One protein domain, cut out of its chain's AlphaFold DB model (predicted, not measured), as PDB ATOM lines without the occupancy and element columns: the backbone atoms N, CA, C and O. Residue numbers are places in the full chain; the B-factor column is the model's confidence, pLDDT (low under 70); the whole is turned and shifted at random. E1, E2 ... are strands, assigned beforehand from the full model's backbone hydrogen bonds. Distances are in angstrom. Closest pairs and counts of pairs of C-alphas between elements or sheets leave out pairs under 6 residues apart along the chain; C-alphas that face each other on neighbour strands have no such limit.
ATOM      1  N   PHE A 666     -19.046  25.377 -21.414       88.81
ATOM      2  CA  PHE A 666     -20.414  25.544 -21.875       88.81
ATOM      3  C   PHE A 666     -20.521  25.078 -23.317       88.81
ATOM      4  O   PHE A 666     -19.675  25.408 -24.144       88.81
ATOM      5  N   THR A 667     -21.597  24.358 -23.614       90.56
ATOM      6  CA  THR A 667     -21.994  24.058 -24.989       90.56
ATOM      7  C   THR A 667     -23.113  25.015 -25.368       90.56
ATOM      8  O   THR A 667     -24.166  25.027 -24.733       90.56
ATOM      9  N   ILE A 668     -22.871  25.846 -26.376       91.62
ATOM     10  CA  ILE A 668     -23.812  26.839 -26.882       91.62
ATOM     11  C   ILE A 668     -24.277  26.373 -28.255       91.62
ATOM     12  O   ILE A 668     -23.463  26.228 -29.164       91.62
ATOM     13  N   ARG A 669     -25.584  26.167 -28.416       92.19
ATOM     14  CA  ARG A 669     -26.203  25.926 -29.723       92.19
ATOM     15  C   ARG A 669     -26.868  27.203 -30.211       92.19
ATOM     16  O   ARG A 669     -27.620  27.827 -29.464       92.19
ATOM     17  N   ALA A 670     -26.590  27.583 -31.450       90.75
ATOM     18  CA  ALA A 670     -27.185  28.741 -32.102       90.75
ATOM     19  C   ALA A 670     -27.939  28.316 -33.365       90.75
ATOM     20  O   ALA A 670     -27.532  27.383 -34.057       90.75
ATOM     21  N   TYR A 671     -29.029  29.026 -33.654       91.31
ATOM     22  CA  TYR A 671     -29.870  28.860 -34.835       91.31
ATOM     23  C   TYR A 671     -29.942  30.181 -35.594       91.31
ATOM     24  O   TYR A 671     -30.136  31.236 -34.986       91.31
ATOM     25  N   GLY A 672     -29.806  30.114 -36.914       90.50
ATOM     26  CA  GLY A 672     -30.040  31.230 -37.818       90.50
ATOM     27  C   GLY A 672     -30.968  30.824 -38.954       90.50
ATOM     28  O   GLY A 672     -30.832  29.738 -39.518       90.50
ATOM     29  N   GLU A 673     -31.877  31.722 -39.322       91.50
ATOM     30  CA  GLU A 673     -32.734  31.576 -40.496       91.50
ATOM     31  C   GLU A 673     -32.644  32.794 -41.409       91.50
ATOM     32  O   GLU A 673     -32.485  33.931 -40.961       91.50
ATOM     33  N   SER A 674     -32.740  32.535 -42.709       91.50
ATOM     34  CA  SER A 674     -32.891  33.556 -43.740       91.50
ATOM     35  C   SER A 674     -34.319  33.529 -44.269       91.50
ATOM     36  O   SER A 674     -34.880  32.454 -44.475       91.50
ATOM     37  N   MET A 675     -34.896  34.705 -44.519       89.88
ATOM     38  CA  MET A 675     -36.269  34.871 -45.000       89.88
ATOM     39  C   MET A 675     -36.269  35.361 -46.449       89.88
ATOM     40  O   MET A 675     -35.529  36.282 -46.805       89.88
ATOM     41  N   LYS A 676     -37.165  34.828 -47.284       86.62
ATOM     42  CA  LYS A 676     -37.452  35.394 -48.606       86.62
ATOM     43  C   LYS A 676     -38.129  36.752 -48.434       86.62
ATOM     44  O   LYS A 676     -39.269  36.829 -47.982       86.62
ATOM     45  N   GLY A 677     -37.460  37.824 -48.861       77.88
ATOM     46  CA  GLY A 677     -37.894  39.210 -48.625       77.88
ATOM     47  C   GLY A 677     -39.256  39.624 -49.208       77.88
ATOM     48  O   GLY A 677     -39.752  40.688 -48.858       77.88
ATOM     49  N   ILE A 678     -39.870  38.814 -50.077       77.50
ATOM     50  CA  ILE A 678     -41.182  39.103 -50.689       77.50
ATOM     51  C   ILE A 678     -42.323  38.325 -50.017       77.50
ATOM     52  O   ILE A 678     -43.432  38.846 -49.928       77.50
ATOM     53  N   THR A 679     -42.077  37.096 -49.550       79.94
ATOM     54  CA  THR A 679     -43.122  36.205 -49.011       79.94
ATOM     55  C   THR A 679     -43.049  36.020 -47.499       79.94
ATOM     56  O   THR A 679     -44.027  35.586 -46.902       79.94
ATOM     57  N   GLY A 680     -41.914  36.343 -46.869       80.50
ATOM     58  CA  GLY A 680     -41.681  36.048 -45.454       80.50
ATOM     59  C   GLY A 680     -41.533  34.550 -45.161       80.50
ATOM     60  O   GLY A 680     -41.616  34.152 -44.006       80.50
ATOM     61  N   GLU A 681     -41.336  33.715 -46.184       86.12
ATOM     62  CA  GLU A 681     -41.050  32.289 -46.009       86.12
ATOM     63  C   GLU A 681     -39.570  32.068 -45.687       86.12
ATOM     64  O   GLU A 681     -38.704  32.755 -46.232       86.12
ATOM     65  N   VAL A 682     -39.277  31.074 -44.848       87.50
ATOM     66  CA  VAL A 682     -37.899  30.662 -44.545       87.50
ATOM     67  C   VAL A 682     -37.249  30.083 -45.807       87.50
ATOM     68  O   VAL A 682     -37.773  29.145 -46.406       87.50
ATOM     69  N   ASP A 683     -36.112  30.647 -46.208       89.62
ATOM     70  CA  ASP A 683     -35.329  30.247 -47.384       89.62
ATOM     71  C   ASP A 683     -34.210  29.262 -47.025       89.62
ATOM     72  O   ASP A 683     -33.969  28.286 -47.730       89.62
ATOM     73  N   ALA A 684     -33.533  29.512 -45.903       88.19
ATOM     74  CA  ALA A 684     -32.416  28.705 -45.430       88.19
ATOM     75  C   ALA A 684     -32.357  28.707 -43.903       88.19
ATOM     76  O   ALA A 684     -32.733  29.689 -43.258       88.19
ATOM     77  N   ARG A 685     -31.847  27.610 -43.342       90.00
ATOM     78  CA  ARG A 685     -31.608  27.422 -41.910       90.00
ATOM     79  C   ARG A 685     -30.171  26.974 -41.693       90.00
ATOM     80  O   ARG A 685     -29.618  26.260 -42.526       90.00
ATOM     81  N   ALA A 686     -29.580  27.393 -40.585       91.75
ATOM     82  CA  ALA A 686     -28.268  26.939 -40.160       91.75
ATOM     83  C   ALA A 686     -28.226  26.807 -38.640       91.75
ATOM     84  O   ALA A 686     -28.748  27.657 -37.915       91.75
ATOM     85  N   TRP A 687     -27.552  25.764 -38.169       93.69
ATOM     86  CA  TRP A 687     -27.316  25.527 -36.752       93.69
ATOM     87  C   TRP A 687     -25.838  25.286 -36.513       93.69
ATOM     88  O   TRP A 687     -25.179  24.582 -37.279       93.69
ATOM     89  N   CYS A 688     -25.313  25.837 -35.430       93.81
ATOM     90  CA  CYS A 688     -23.964  25.530 -34.986       93.81
ATOM     91  C   CYS A 688     -23.932  25.268 -33.485       93.81
ATOM     92  O   CYS A 688     -24.747  25.778 -32.718       93.81
ATOM     93  N   GLU A 689     -22.969  24.452 -33.085       95.38
ATOM     94  CA  GLU A 689     -22.643  24.161 -31.703       95.38
ATOM     95  C   GLU A 689     -21.218  24.634 -31.436       95.38
ATOM     96  O   GLU A 689     -20.283  24.300 -32.170       95.38
ATOM     97  N   VAL A 690     -21.059  25.430 -30.386       94.94
ATOM     98  CA  VAL A 690     -19.779  25.977 -29.950       94.94
ATOM     99  C   VAL A 690     -19.536  25.546 -28.514       94.94
ATOM    100  O   VAL A 690     -20.377  25.769 -27.646       94.94
ATOM    101  N   VAL A 691     -18.368  24.964 -28.255       93.56
ATOM    102  CA  VAL A 691     -17.902  24.694 -26.893       93.56
ATOM    103  C   VAL A 691     -16.985  25.832 -26.480       93.56
ATOM    104  O   VAL A 691     -15.961  26.077 -27.121       93.56
ATOM    105  N   VAL A 692     -17.357  26.539 -25.418       91.94
ATOM    106  CA  VAL A 692     -16.585  27.652 -24.856       91.94
ATOM    107  C   VAL A 692     -16.162  27.337 -23.432       91.94
ATOM    108  O   VAL A 692     -16.931  26.762 -22.664       91.94
ATOM    109  N   GLN A 693     -14.952  27.742 -23.063       88.44
ATOM    110  CA  GLN A 693     -14.420  27.569 -21.719       88.44
ATOM    111  C   GLN A 693     -14.021  28.912 -21.120       88.44
ATOM    112  O   GLN A 693     -13.290  29.686 -21.737       88.44
ATOM    113  N   ARG A 694     -14.484  29.180 -19.902       85.81
ATOM    114  CA  ARG A 694     -14.062  30.308 -19.079       85.81
ATOM    115  C   ARG A 694     -12.680  30.023 -18.497       85.81
ATOM    116  O   ARG A 694     -12.474  28.969 -17.905       85.81
ATOM    117  N   VAL A 695     -11.755  30.968 -18.624       83.31
ATOM    118  CA  VAL A 695     -10.379  30.834 -18.114       83.31
ATOM    119  C   VAL A 695     -10.063  31.888 -17.050       83.31
ATOM    120  O   VAL A 695     -10.871  32.782 -16.787       83.31
ATOM    121  N   ALA A 696      -8.924  31.748 -16.368       79.31
ATOM    122  CA  ALA A 696      -8.543  32.639 -15.273       79.31
ATOM    123  C   ALA A 696      -8.159  34.045 -15.762       79.31
ATOM    124  O   ALA A 696      -8.330  35.014 -15.018       79.31
ATOM    125  N   GLU A 697      -7.664  34.168 -16.996       77.44
ATOM    126  CA  GLU A 697      -7.200  35.434 -17.549       77.44
ATOM    127  C   GLU A 697      -8.346  36.429 -17.752       77.44
ATOM    128  O   GLU A 697      -9.415  36.057 -18.260       77.44
ATOM    129  N   PRO A 698      -8.138  37.706 -17.386       74.69
ATOM    130  CA  PRO A 698      -9.146  38.728 -17.573       74.69
ATOM    131  C   PRO A 698      -9.350  39.067 -19.056       74.69
ATOM    132  O   PRO A 698      -8.471  38.854 -19.887       74.69
ATOM    133  N   VAL A 699     -10.515  39.621 -19.388       73.44
ATOM    134  CA  VAL A 699     -10.783  40.214 -20.707       73.44
ATOM    135  C   VAL A 699      -9.977  41.506 -20.847       73.44
ATOM    136  O   VAL A 699     -10.061  42.377 -19.980       73.44
ATOM    137  N   GLU A 700      -9.234  41.663 -21.942       66.12
ATOM    138  CA  GLU A 700      -8.602  42.943 -22.266       66.12
ATOM    139  C   GLU A 700      -9.655  43.956 -22.746       66.12
ATOM    140  O   GLU A 700     -10.462  43.669 -23.631       66.12
ATOM    141  N   GLU A 701      -9.655  45.171 -22.183       59.53
ATOM    142  CA  GLU A 701     -10.669  46.204 -22.476       59.53
ATOM    143  C   GLU A 701     -10.732  46.619 -23.962       59.53
ATOM    144  O   GLU A 701     -11.734  47.193 -24.395       59.53
ATOM    145  N   GLY A 702      -9.676  46.353 -24.738       59.41
ATOM    146  CA  GLY A 702      -9.577  46.697 -26.159       59.41
ATOM    147  C   GLY A 702     -10.217  45.693 -27.124       59.41
ATOM    148  O   GLY A 702     -10.496  46.073 -28.258       59.41
ATOM    149  N   ASP A 703     -10.478  44.458 -26.684       53.34
ATOM    150  CA  ASP A 703     -10.774  43.316 -27.571       53.34
ATOM    151  C   ASP A 703     -12.251  42.865 -27.533       53.34
ATOM    152  O   ASP A 703     -12.648  41.889 -28.166       53.34
ATOM    153  N   SER A 704     -13.103  43.588 -26.796       50.62
ATOM    154  CA  SER A 704     -14.526  43.270 -26.637       50.62
ATOM    155  C   SER A 704     -15.428  44.429 -27.066       50.62
ATOM    156  O   SER A 704     -15.259  45.568 -26.626       50.62
ATOM    157  N   ILE A 705     -16.461  44.125 -27.866       53.50
ATOM    158  CA  ILE A 705     -17.567  45.053 -28.186       53.50
ATOM    159  C   ILE A 705     -18.266  45.520 -26.896       53.50
ATOM    160  O   ILE A 705     -18.709  46.665 -26.797       53.50
ATOM    161  N   VAL A 706     -18.325  44.646 -25.887       50.59
ATOM    162  CA  VAL A 706     -18.813  44.948 -24.540       50.59
ATOM    163  C   VAL A 706     -17.592  45.201 -23.667       50.59
ATOM    164  O   VAL A 706     -17.007  44.245 -23.172       50.59
ATOM    165  N   ARG A 707     -17.182  46.464 -23.503       55.28
ATOM    166  CA  ARG A 707     -16.099  46.861 -22.585       55.28
ATOM    167  C   ARG A 707     -16.513  46.501 -21.155       55.28
ATOM    168  O   ARG A 707     -17.305  47.250 -20.575       55.28
ATOM    169  N   PRO A 708     -16.061  45.374 -20.578       55.47
ATOM    170  CA  PRO A 708     -16.469  45.036 -19.231       55.47
ATOM    171  C   PRO A 708     -15.799  46.049 -18.305       55.47
ATOM    172  O   PRO A 708     -14.576  46.132 -18.241       55.47
ATOM    173  N   SER A 709     -16.595  46.872 -17.627       46.91
ATOM    174  CA  SER A 709     -16.085  47.903 -16.728       46.91
ATOM    175  C   SER A 709     -15.578  47.256 -15.436       46.91
ATOM    176  O   SER A 709     -16.300  47.201 -14.441       46.91
ATOM    177  N   GLY A 710     -14.355  46.721 -15.445       54.41
ATOM    178  CA  GLY A 710     -13.656  46.338 -14.219       54.41
ATOM    179  C   GLY A 710     -12.721  45.133 -14.317       54.41
ATOM    180  O   GLY A 710     -12.803  44.299 -15.212       54.41
ATOM    181  N   ARG A 711     -11.877  45.003 -13.285       53.78
ATOM    182  CA  ARG A 711     -10.846  43.961 -13.088       53.78
ATOM    183  C   ARG A 711     -11.378  42.524 -12.899       53.78
ATOM    184  O   ARG A 711     -10.612  41.647 -12.517       53.78
ATOM    185  N   PHE A 712     -12.675  42.279 -13.106       55.84
ATOM    186  CA  PHE A 712     -13.354  41.028 -12.728       55.84
ATOM    187  C   PHE A 712     -13.906  40.216 -13.912       55.84
ATOM    188  O   PHE A 712     -14.426  39.120 -13.703       55.84
ATOM    189  N   GLY A 713     -13.819  40.719 -15.147       66.25
ATOM    190  CA  GLY A 713     -14.281  39.979 -16.325       66.25
ATOM    191  C   GLY A 713     -13.290  38.882 -16.707       66.25
ATOM    192  O   GLY A 713     -12.189  39.212 -17.122       66.25
ATOM    193  N   ARG A 714     -13.668  37.603 -16.583       76.62
ATOM    194  CA  ARG A 714     -12.886  36.458 -17.091       76.62
ATOM    195  C   ARG A 714     -13.108  36.271 -18.591       76.62
ATOM    196  O   ARG A 714     -14.233  36.426 -19.063       76.62
ATOM    197  N   SER A 715     -12.053  35.916 -19.314       80.38
ATOM    198  CA  SER A 715     -12.121  35.618 -20.745       80.38
ATOM    199  C   SER A 715     -12.701  34.225 -21.015       80.38
ATOM    200  O   SER A 715     -12.687  33.336 -20.158       80.38
ATOM    201  N   PHE A 716     -13.246  34.052 -22.220       85.56
ATOM    202  CA  PHE A 716     -13.744  32.778 -22.729       85.56
ATOM    203  C   PHE A 716     -12.950  32.385 -23.970       85.56
ATOM    204  O   PHE A 716     -12.779  33.193 -24.881       85.56
ATOM    205  N   LYS A 717     -12.494  31.135 -24.021       86.00
ATOM    206  CA  LYS A 717     -11.840  30.543 -25.189       86.00
ATOM    207  C   LYS A 717     -12.820  29.614 -25.898       86.00
ATOM    208  O   LYS A 717     -13.465  28.788 -25.254       86.00
ATOM    209  N   ILE A 718     -12.929  29.741 -27.219       89.69
ATOM    210  CA  ILE A 718     -13.646  28.764 -28.045       89.69
ATOM    211  C   ILE A 718     -12.747  27.534 -28.176       89.69
ATOM    212  O   ILE A 718     -11.641  27.636 -28.703       89.69
ATOM    213  N   LEU A 719     -13.215  26.390 -27.685       89.44
ATOM    214  CA  LEU A 719     -12.499  25.118 -27.779       89.44
ATOM    215  C   LEU A 719     -12.823  24.390 -29.084       89.44
ATOM    216  O   LEU A 719     -11.941  23.814 -29.714       89.44
ATOM    217  N   SER A 720     -14.088  24.432 -29.504       93.62
ATOM    218  CA  SER A 720     -14.530  23.825 -30.757       93.62
ATOM    219  C   SER A 720     -15.769  24.520 -31.305       93.62
ATOM    220  O   SER A 720     -16.608  25.001 -30.544       93.62
ATOM    221  N   LEU A 721     -15.909  24.510 -32.628       94.88
ATOM    222  CA  LEU A 721     -17.113  24.919 -33.343       94.88
ATOM    223  C   LEU A 721     -17.433  23.848 -34.382       94.88
ATOM    224  O   LEU A 721     -16.555  23.458 -35.153       94.88
ATOM    225  N   ARG A 722     -18.688  23.400 -34.421       94.56
ATOM    226  CA  ARG A 722     -19.193  22.524 -35.481       94.56
ATOM    227  C   ARG A 722     -20.545  23.005 -35.993       94.56
ATOM    228  O   ARG A 722     -21.341  23.555 -35.237       94.56
ATOM    229  N   TRP A 723     -20.797  22.783 -37.277       93.94
ATOM    230  CA  TRP A 723     -22.127  22.938 -37.862       93.94
ATOM    231  C   TRP A 723     -22.948  21.684 -37.566       93.94
ATOM    232  O   TRP A 723     -22.405  20.581 -37.613       93.94
ATOM    233  N   LEU A 724     -24.221  21.867 -37.225       92.00
ATOM    234  CA  LEU A 724     -25.153  20.775 -36.963       92.00
ATOM    235  C   LEU A 724     -25.999  20.516 -38.209       92.00
ATOM    236  O   LEU A 724     -26.402  21.456 -38.900       92.00
ATOM    237  N   THR A 725     -26.247  19.242 -38.486       88.12
ATOM    238  CA  THR A 725     -27.194  18.798 -39.511       88.12
ATOM    239  C   THR A 725     -28.601  18.686 -38.929       88.12
ATOM    240  O   THR A 725     -28.764  18.702 -37.711       88.12
ATOM    241  N   ASP A 726     -29.619  18.547 -39.783       82.00
ATOM    242  CA  ASP A 726     -30.997  18.325 -39.320       82.00
ATOM    243  C   ASP A 726     -31.100  17.087 -38.407       82.00
ATOM    244  O   ASP A 726     -31.822  17.127 -37.416       82.00
ATOM    245  N   ASP A 727     -30.312  16.037 -38.674       84.00
ATOM    246  CA  ASP A 727     -30.274  14.804 -37.874       84.00
ATOM    247  C   ASP A 727     -29.649  15.002 -36.477       84.00
ATOM    248  O   ASP A 727     -29.947  14.242 -35.562       84.00
ATOM    249  N   ASP A 728     -28.802  16.022 -36.280       79.88
ATOM    250  CA  ASP A 728     -28.167  16.327 -34.984       79.88
ATOM    251  C   ASP A 728     -29.099  17.086 -34.009       79.88
ATOM    252  O   ASP A 728     -28.726  17.351 -32.858       79.88
ATOM    253  N   ILE A 729     -30.267  17.529 -34.489       76.44
ATOM    254  CA  ILE A 729     -31.183  18.439 -33.777       76.44
ATOM    255  C   ILE A 729     -32.424  17.697 -33.246       76.44
ATOM    256  O   ILE A 729     -33.121  18.229 -32.378       76.44
TER     257      ILE A 729
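AT A GLANCE: This is residues 666 to 729 of the 730 residues of an uncharacterized protein of Puniceicoccaceae bacterium (UniProt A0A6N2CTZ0). What shape appears? A narrow, twisted sheet of three strands, E1 - E2 - E3, bends over like an arch, with the E1-E2 turn at one end and the long loop 699 to 713 at the other. What builds it? The 64 printed residues have no named helix; E1, E2, E3 follow in chain order as an all-strand meander, each strand the antiparallel neighbour of the one before. How spread is it? It is extended, radius of gyration of the C-alphas 16.8 A, and flat, spanning 48 by 28 by 12 A.

IN THESE COORDINATES: Where is the longest strand? E2, residues 682 to 698, measures 40.2 A and bends by 87 degrees at residue 695. Where are the others? E1, residues 666 to 675, starts at C-alpha 666 (-20.414, 25.544, -21.875). E3, residues 714 to 724, bends by 53 degrees at residue 719 and ends at C-alpha 724 (-25.153, 20.775, -36.963).

HOW THE PARTS SIT: How does E1 meet E2? They form an antiparallel hairpin at 151 degrees, with N 668 and O 690 2.8 A apart. And E3? E2 and E3 are also an antiparallel hairpin, with N 689 and O 722 2.8 A apart.

THE WHOLE: Is it cut? The printed part has no cut; the E2 to E3 link is long. Where is confidence low? Residues 700 to 713 are under 70.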